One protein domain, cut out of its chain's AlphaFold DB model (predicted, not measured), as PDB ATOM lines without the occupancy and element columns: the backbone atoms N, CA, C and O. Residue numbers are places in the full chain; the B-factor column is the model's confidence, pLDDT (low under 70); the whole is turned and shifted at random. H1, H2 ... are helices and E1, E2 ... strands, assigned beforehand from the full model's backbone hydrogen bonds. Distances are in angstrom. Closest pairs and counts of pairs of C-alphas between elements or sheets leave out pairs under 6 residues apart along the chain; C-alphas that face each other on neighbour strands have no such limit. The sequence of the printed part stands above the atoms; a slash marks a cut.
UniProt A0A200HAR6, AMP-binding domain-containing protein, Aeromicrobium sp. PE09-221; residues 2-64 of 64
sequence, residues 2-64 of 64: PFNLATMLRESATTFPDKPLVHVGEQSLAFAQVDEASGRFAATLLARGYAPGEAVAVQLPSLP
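AT A GLANCE: This is residues 2 to 64 of the 64 residues of the protein "AMP-binding domain-containing protein" of Aeromicrobium sp. PE09-221 (UniProt A0A200HAR6). A short helix, H1, and a long one, H2, meet in a V, with a small hairpin of two strands, E1 and E2, near its corner. From the far end of H2 a long tail with no named element, residues 48 to 64, folds back across an open gap, and its residues 57 to 62 stand free. The printed part has 63 residues, with two named helices and two named strands in the order H1, E1, E2, H2; the sheet, E1 - E2, is antiparallel and the class is mixed, helices and strands. The whole is loose, with a radius of gyration of the C-alphas of 13.5 A and spans of 35 by 30 by 19 A.

HOW THE PARTS SIT: H1, residues 5 to 15, touches H2, residues 31 to 47, and H2 touches H1 with its residues 31 to 35 alone. The closest C-alphas are those of Ala 13 and Phe 31, 4.7 A apart. The helices run opposite ways at a steep tilt of 45 degrees. E1, residues 20 to 24, and E2, residues 27 to 30, form an antiparallel hairpin, with 153 degrees between their directions. N 21 and O 29, at 2.8 A, and N 29 and O 22, at 2.9 A, are within hydrogen-bond range. The closest C-alphas of E1 and H2 are those of Leu 21 and Phe 31, 5.4 A apart. H1 and E2 are only just apart, at 8.2 A. In H1 and H2 every O i to N i+4 pair is within hydrogen-bond range.

IN THESE COORDINATES: H1 begins at C-alpha 5, (556.788, 278.176, 435.163), and measures 15.3 A. E1 measures 10.8 A and E2 10.1 A. H2 measures 24.2 A and ends at C-alpha 47, (563.120, 276.424, 413.899).

THE WHOLE: The C-alphas of Glu 26 and Gly 49 are the two farthest apart, at 36.7 A. The printed part has no cut, and its three links between elements are tight. Mean pLDDT of the printed part is 93.4; residue 64, the chain's last, is under 70.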
ATOM      1  N   PRO A   2     552.025 285.688 430.057       80.25
ATOM      2  CA  PRO A   2     551.262 284.931 431.048       80.25
ATOM      3  C   PRO A   2     552.196 284.420 432.156       80.25
ATOM      4  O   PRO A   2     553.338 284.037 431.891       80.25
ATOM      5  N   PHE A   3     551.715 284.438 433.399       88.06
ATOM      6  CA  PHE A   3     552.457 283.894 434.532       88.06
ATOM      7  C   PHE A   3     552.452 282.366 434.440       88.06
ATOM      8  O   PHE A   3     551.402 281.731 434.524       88.06
ATOM      9  N   ASN A   4     553.622 281.786 434.189       91.75
ATOM     10  CA  ASN A   4     553.828 280.350 434.072       91.75
ATOM     11  C   ASN A   4     555.220 279.983 434.605       91.75
ATOM     12  O   ASN A   4     556.024 280.857 434.935       91.75
ATOM     13  N   LEU A   5     555.513 278.683 434.659       92.56
ATOM     14  CA  LEU A   5     556.788 278.176 435.163       92.56
ATOM     15  C   LEU A   5     558.001 278.751 434.413       92.56
ATOM     16  O   LEU A   5     559.001 279.086 435.042       92.56
ATOM     17  N   ALA A   6     557.913 278.898 433.088       92.94
ATOM     18  CA  ALA A   6     559.010 279.446 432.294       92.94
ATOM     19  C   ALA A   6     559.307 280.903 432.679       92.94
ATOM     20  O   ALA A   6     560.469 281.261 432.851       92.94
ATOM     21  N   THR A   7     558.273 281.723 432.893       93.81
ATOM     22  CA  THR A   7     558.429 283.106 433.366       93.81
ATOM     23  C   THR A   7     559.070 283.148 434.760       93.81
ATOM     24  O   THR A   7     560.029 283.889 434.956       93.81
ATOM     25  N   MET A   8     558.628 282.303 435.701       94.75
ATOM     26  CA  MET A   8     559.210 282.233 437.055       94.75
ATOM     27  C   MET A   8     560.695 281.836 437.045       94.75
ATOM     28  O   MET A   8     561.509 282.408 437.775       94.75
ATOM     29  N   LEU A   9     561.065 280.856 436.213       94.69
ATOM     30  CA  LEU A   9     562.455 280.418 436.066       94.69
ATOM     31  C   LEU A   9     563.315 281.496 435.403       94.69
ATOM     32  O   LEU A   9     564.436 281.730 435.850       94.69
ATOM     33  N   ARG A  10     562.774 282.196 434.400       94.75
ATOM     34  CA  ARG A  10     563.456 283.308 433.731       94.75
ATOM     35  C   ARG A  10     563.765 284.446 434.700       94.75
ATOM     36  O   ARG A  10     564.896 284.917 434.742       94.75
ATOM     37  N   GLU A  11     562.788 284.852 435.508       95.88
ATOM     38  CA  GLU A  11     562.965 285.879 436.545       95.88
ATOM     39  C   GLU A  11     563.985 285.452 437.608       95.88
ATOM     40  O   GLU A  11     564.816 286.249 438.054       95.88
ATOM     41  N   SER A  12     563.971 284.174 437.990       96.31
ATOM     42  CA  SER A  12     564.956 283.621 438.924       96.31
ATOM     43  C   SER A  12     566.367 283.635 438.329       96.31
ATOM     44  O   SER A  12     567.307 284.006 439.025       96.31
ATOM     45  N   ALA A  13     566.517 283.322 437.037       96.69
ATOM     46  CA  ALA A  13     567.798 283.370 436.336       96.69
ATOM     47  C   ALA A  13     568.345 284.787 436.161       96.69
ATOM     48  O   ALA A  13     569.555 284.979 436.245       96.69
ATOM     49  N   THR A  14     567.482 285.791 435.995       96.69
ATOM     50  CA  THR A  14     567.929 287.190 435.989       96.69
ATOM     51  C   THR A  14     568.300 287.691 437.382       96.69
ATOM     52  O   THR A  14     569.218 288.494 437.519       96.69
ATOM     53  N   THR A  15     567.599 287.229 438.421       97.75
ATOM     54  CA  THR A  15     567.797 287.709 439.800       97.75
ATOM     55  C   THR A  15     568.969 287.011 440.492       97.75
ATOM     56  O   THR A  15     569.677 287.618 441.294       97.75
ATOM     57  N   PHE A  16     569.186 285.729 440.192       97.31
ATOM     58  CA  PHE A  16     570.182 284.879 440.837       97.31
ATOM     59  C   PHE A  16     570.959 284.025 439.817       97.31
ATOM     60  O   PHE A  16     570.930 282.795 439.909       97.31
ATOM     61  N   PRO A  17     571.665 284.644 438.854       96.75
ATOM     62  CA  PRO A  17     572.258 283.937 437.715       96.75
ATOM     63  C   PRO A  17     573.239 282.834 438.124       96.75
ATOM     64  O   PRO A  17     573.222 281.759 437.524       96.75
ATOM     65  N   ASP A  18     574.024 283.078 439.176       97.44
ATOM     66  CA  ASP A  18     575.089 282.185 439.643       97.44
ATOM     67  C   ASP A  18     574.629 281.188 440.721       97.44
ATOM     68  O   ASP A  18     575.420 280.361 441.178       97.44
ATOM     69  N   LYS A  19     573.364 281.248 441.169       97.44
ATOM     70  CA  LYS A  19     572.873 280.290 442.169       97.44
ATOM     71  C   LYS A  19     572.703 278.904 441.539       97.44
ATOM     72  O   LYS A  19     572.144 278.816 440.445       97.44
ATOM     73  N   PRO A  20     573.108 277.829 442.235       96.75
ATOM     74  CA  PRO A  20     572.880 276.468 441.768       96.75
ATOM     75  C   PRO A  20     571.375 276.169 441.695       96.75
ATOM     76  O   PRO A  20     570.629 276.482 442.625       96.75
ATOM     77  N   LEU A  21     570.940 275.578 440.581       94.50
ATOM     78  CA  LEU A  21     569.556 275.167 440.321       94.50
ATOM     79  C   LEU A  21     569.432 273.645 440.208       94.50
ATOM     80  O   LEU A  21     568.517 273.057 440.778       94.50
ATOM     81  N   VAL A  22     570.332 273.010 439.459       93.06
ATOM     82  CA  VAL A  22     570.325 271.557 439.251       93.06
ATOM     83  C   VAL A  22     571.612 270.980 439.813       93.06
ATOM     84  O   VAL A  22     572.686 271.529 439.580       93.06
ATOM     85  N   HIS A  23     571.505 269.869 440.531       92.25
ATOM     86  CA  HIS A  23     572.638 269.047 440.941       92.25
ATOM     87  C   HIS A  23     572.573 267.733 440.168       92.25
ATOM     88  O   HIS A  23     571.512 267.121 440.100       92.25
ATOM     89  N   VAL A  24     573.683 267.341 439.543       89.56
ATOM     90  CA  VAL A  24     573.810 266.097 438.776       89.56
ATOM     91  C   VAL A  24     575.108 265.428 439.204       89.56
ATOM     92  O   VAL A  24     576.195 265.822 438.773       89.56
ATOM     93  N   GLY A  25     575.004 264.442 440.095       87.69
ATOM     94  CA  GLY A  25     576.168 263.906 440.802       87.69
ATOM     95  C   GLY A  25     576.964 265.024 441.492       87.69
ATOM     96  O   GLY A  25     576.402 265.825 442.232       87.69
ATOM     97  N   GLU A  26     578.261 265.111 441.193       89.94
ATOM     98  CA  GLU A  26     579.175 266.130 441.744       89.94
ATOM     99  C   GLU A  26     579.091 267.494 441.034       89.94
ATOM    100  O   GLU A  26     579.766 268.450 441.418       89.94
ATOM    101  N   GLN A  27     578.307 267.599 439.962       91.44
ATOM    102  CA  GLN A  27     578.185 268.829 439.187       91.44
ATOM    103  C   GLN A  27     576.950 269.615 439.606       91.44
ATOM    104  O   GLN A  27     575.922 269.054 439.986       91.44
ATOM    105  N   SER A  28     577.031 270.938 439.480       95.06
ATOM    106  CA  SER A  28     575.872 271.806 439.611       95.06
ATOM    107  C   SER A  28     575.778 272.765 438.437       95.06
ATOM    108  O   SER A  28     576.791 273.271 437.955       95.06
ATOM    109  N   LEU A  29     574.551 272.993 437.980       95.50
ATOM    110  CA  LEU A  29     574.227 273.979 436.963       95.50
ATOM    111  C   LEU A  29     573.537 275.164 437.624       95.50
ATOM    112  O   LEU A  29     572.548 274.995 438.343       95.50
ATOM    113  N   ALA A  30     574.050 276.356 437.349       97.50
ATOM    114  CA  ALA A  30     573.468 277.603 437.807       97.50
ATOM    115  C   ALA A  30     572.216 277.970 436.999       97.50
ATOM    116  O   ALA A  30     572.037 277.519 435.862       97.50
ATOM    117  N   PHE A  31     571.360 278.827 437.559       97.06
ATOM    118  CA  PHE A  31     570.142 279.275 436.880       97.06
ATOM    119  C   PHE A  31     570.409 279.818 435.468       97.06
ATOM    120  O   PHE A  31     569.693 279.450 434.536       97.06
ATOM    121  N   ALA A  32     571.446 280.644 435.288       96.88
ATOM    122  CA  ALA A  32     571.779 281.208 433.980       96.88
ATOM    123  C   ALA A  32     572.139 280.126 432.945       96.88
ATOM    124  O   ALA A  32     571.740 280.213 431.786       96.88
ATOM    125  N   GLN A  33     572.836 279.069 433.367       97.00
ATOM    126  CA  GLN A  33     573.247 277.979 432.477       97.00
ATOM    127  C   GLN A  33     572.052 277.136 432.023       97.00
ATOM    128  O   GLN A  33     571.980 276.723 430.864       97.00
ATOM    129  N   VAL A  34     571.097 276.894 432.926       96.00
ATOM    130  CA  VAL A  34     569.867 276.160 432.602       96.00
ATOM    131  C   VAL A  34     568.956 276.990 431.695       96.00
ATOM    132  O   VAL A  34     568.408 276.454 430.729       96.00
ATOM    133  N   ASP A  35     568.822 278.294 431.948       96.50
ATOM    134  CA  ASP A  35     568.064 279.210 431.085       96.50
ATOM    135  C   ASP A  35     568.656 279.268 429.668       96.50
ATOM    136  O   ASP A  35     567.933 279.128 428.682       96.50
ATOM    137  N   GLU A  36     569.982 279.356 429.545       96.81
ATOM    138  CA  GLU A  36     570.646 279.360 428.243       96.81
ATOM    139  C   GLU A  36     570.452 278.026 427.500       96.81
ATOM    140  O   GLU A  36     570.076 278.002 426.323       96.81
ATOM    141  N   ALA A  37     570.667 276.895 428.181       95.56
ATOM    142  CA  ALA A  37     570.530 275.569 427.582       95.56
ATOM    143  C   ALA A  37     569.089 275.272 427.140       95.56
ATOM    144  O   ALA A  37     568.869 274.802 426.017       95.56
ATOM    145  N   SER A  38     568.107 275.586 427.989       95.44
ATOM    146  CA  SER A  38     566.686 275.435 427.658       95.44
ATOM    147  C   SER A  38     566.260 276.384 426.534       95.44
ATOM    148  O   SER A  38     565.540 275.964 425.627       95.44
ATOM    149  N   GLY A  39     566.775 277.617 426.509       95.81
ATOM    150  CA  GLY A  39     566.551 278.578 425.431       95.81
ATOM    151  C   GLY A  39     567.053 278.079 424.072       95.81
ATOM    152  O   GLY A  39     566.327 278.168 423.080       95.81
ATOM    153  N   ARG A  40     568.251 277.479 424.012       96.94
ATOM    154  CA  ARG A  40     568.774 276.863 422.773       96.94
ATOM    155  C   ARG A  40     567.900 275.704 422.289       96.94
ATOM    156  O   ARG A  40     567.646 275.584 421.087       96.94
ATOM    157  N   PHE A  41     567.414 274.866 423.204       95.38
ATOM    158  CA  PHE A  41     566.489 273.785 422.866       95.38
ATOM    159  C   PHE A  41     565.151 274.328 422.334       95.38
ATOM    160  O   PHE A  41     564.691 273.899 421.276       95.38
ATOM    161  N   ALA A  42     564.573 275.336 422.991       94.94
ATOM    162  CA  ALA A  42     563.337 275.977 422.548       94.94
ATOM    163  C   ALA A  42     563.478 276.632 421.161       94.94
ATOM    164  O   ALA A  42     562.635 276.419 420.292       94.94
ATOM    165  N   ALA A  43     564.575 277.357 420.909       96.56
ATOM    166  CA  ALA A  43     564.864 277.939 419.596       96.56
ATOM    167  C   ALA A  43     564.942 276.868 418.493       96.56
ATOM    168  O   ALA A  43     564.484 277.076 417.371       96.56
ATOM    169  N   THR A  44     565.466 275.691 418.833       96.50
ATOM    170  CA  THR A  44     565.577 274.544 417.927       96.50
ATOM    171  C   THR A  44     564.217 273.927 417.583       96.50
ATOM    172  O   THR A  44     564.021 273.479 416.450       96.50
ATOM    173  N   LEU A  45     563.274 273.906 418.530       96.12
ATOM    174  CA  LEU A  45     561.891 273.485 418.285       96.12
ATOM    175  C   LEU A  45     561.159 274.499 417.399       96.12
ATOM    176  O   LEU A  45     560.555 274.114 416.401       96.12
ATOM    177  N   LEU A  46     561.290 275.796 417.688       96.69
ATOM    178  CA  LEU A  46     560.696 276.849 416.857       96.69
ATOM    179  C   LEU A  46     561.213 276.789 415.413       96.69
ATOM    180  O   LEU A  46     560.427 276.849 414.472       96.69
ATOM    181  N   ALA A  47     562.519 276.580 415.225       97.38
ATOM    182  CA  ALA A  47     563.120 276.424 413.899       97.38
ATOM    183  C   ALA A  47     562.614 275.184 413.134       97.38
ATOM    184  O   ALA A  47     562.684 275.149 411.909       97.38
ATOM    185  N   ARG A  48     562.094 274.171 413.841       96.50
ATOM    186  CA  ARG A  48     561.453 272.980 413.258       96.50
ATOM    187  C   ARG A  48     559.955 273.158 412.993       96.50
ATOM    188  O   ARG A  48     559.330 272.225 412.503       96.50
ATOM    189  N   GLY A  49     559.396 274.335 413.281       97.12
ATOM    190  CA  GLY A  49     557.996 274.662 413.021       97.12
ATOM    191  C   GLY A  49     557.039 274.354 414.170       97.12
ATOM    192  O   GLY A  49     555.834 274.428 413.955       97.12
ATOM    193  N   TYR A  50     557.548 274.036 415.367       97.31
ATOM    194  CA  TYR A  50     556.684 273.775 416.516       97.31
ATOM    195  C   TYR A  50     555.944 275.039 416.973       97.31
ATOM    196  O   TYR A  50     556.524 276.128 417.033       97.31
ATOM    197  N   ALA A  51     554.682 274.873 417.362       95.00
ATOM    198  CA  ALA A  51     553.785 275.935 417.794       95.00
ATOM    199  C   ALA A  51     553.218 275.695 419.210       95.00
ATOM    200  O   ALA A  51     553.175 274.563 419.703       95.00
ATOM    201  N   PRO A  52     552.753 276.755 419.900       91.75
ATOM    202  CA  PRO A  52     552.061 276.609 421.177       91.75
ATOM    203  C   PRO A  52     550.867 275.649 421.080       91.75
ATOM    204  O   PRO A  52     550.020 275.792 420.202       91.75
ATOM    205  N   GLY A  53     550.781 274.704 422.018       92.69
ATOM    206  CA  GLY A  53     549.730 273.680 422.061       92.69
ATOM    207  C   GLY A  53     550.138 272.329 421.470       92.69
ATOM    208  O   GLY A  53     549.426 271.349 421.676       92.69
ATOM    209  N   GLU A  54     551.285 272.244 420.797       95.56
ATOM    210  CA  GLU A  54     551.800 270.981 420.272       95.56
ATOM    211  C   GLU A  54     552.535 270.151 421.332       95.56
ATOM    212  O   GLU A  54     553.160 270.676 422.257       95.56
ATOM    213  N   ALA A  55     552.463 268.826 421.189       94.56
ATOM    214  CA  ALA A  55     553.103 267.885 422.099       94.56
ATOM    215  C   ALA A  55     554.544 267.568 421.665       94.56
ATOM    216  O   ALA A  55     554.817 267.320 420.490       94.56
ATOM    217  N   VAL A  56     555.457 267.500 422.639       94.38
ATOM    218  CA  VAL A  56     556.853 267.083 422.445       94.38
ATOM    219  C   VAL A  56     557.136 265.890 423.353       94.38
ATOM    220  O   VAL A  56     557.034 265.997 424.574       94.38
ATOM    221  N   ALA A  57     557.486 264.747 422.764       94.38
ATOM    222  CA  ALA A  57     557.886 263.570 423.527       94.38
ATOM    223  C   ALA A  57     559.323 263.735 424.047       94.38
ATOM    224  O   ALA A  57     560.230 264.067 423.286       94.38
ATOM    225  N   VAL A  58     559.530 263.468 425.338       93.12
ATOM    226  CA  VAL A  58     560.849 263.487 425.980       93.12
ATOM    227  C   VAL A  58     561.120 262.103 426.551       93.12
ATOM    228  O   VAL A  58     560.449 261.669 427.484       93.12
ATOM    229  N   GLN A  59     562.105 261.409 425.985       94.25
ATOM    230  CA  GLN A  59     562.572 260.119 426.476       94.25
ATOM    231  C   GLN A  59     564.029 260.260 426.906       94.25
ATOM    232  O   GLN A  59     564.926 260.385 426.075       94.25
ATOM    233  N   LEU A  60     564.251 260.261 428.215       90.00
ATOM    234  CA  LEU A  60     565.562 260.386 428.839       90.00
ATOM    235  C   LEU A  60     565.660 259.373 429.987       90.00
ATOM    236  O   LEU A  60     564.630 259.030 430.576       90.00
ATOM    237  N   PRO A  61     566.864 258.879 430.323       89.25
ATOM    238  CA  PRO A  61     567.053 258.113 431.549       89.25
ATOM    239  C   PRO A  61     566.763 258.992 432.774       89.25
ATOM    240  O   PRO A  61     566.961 260.208 432.738       89.25
ATOM    241  N   SER A  62     566.335 258.379 433.878       81.38
ATOM    242  CA  SER A  62     566.289 259.062 435.171       81.38
ATOM    243  C   SER A  62     567.719 259.343 435.627       81.38
ATOM    244  O   SER A  62     568.471 258.404 435.898       81.38
ATOM    245  N   LEU A  63     568.100 260.616 435.684       72.38
ATOM    246  CA  LEU A  63     569.345 261.024 436.327       72.38
ATOM    247  C   LEU A  63     569.117 261.043 437.854       72.38
ATOM    248  O   LEU A  63     568.076 261.557 438.270       72.38
ATOM    249  N   PRO A  64     570.012 260.441 438.660       58.22
ATOM    250  CA  PRO A  64     569.975 260.544 440.117       58.22
ATOM    251  C   PRO A  64     570.404 261.929 440.613       58.22
ATOM    252  O   PRO A  64     571.278 262.554 439.963       58.22
TER     253      PRO A  64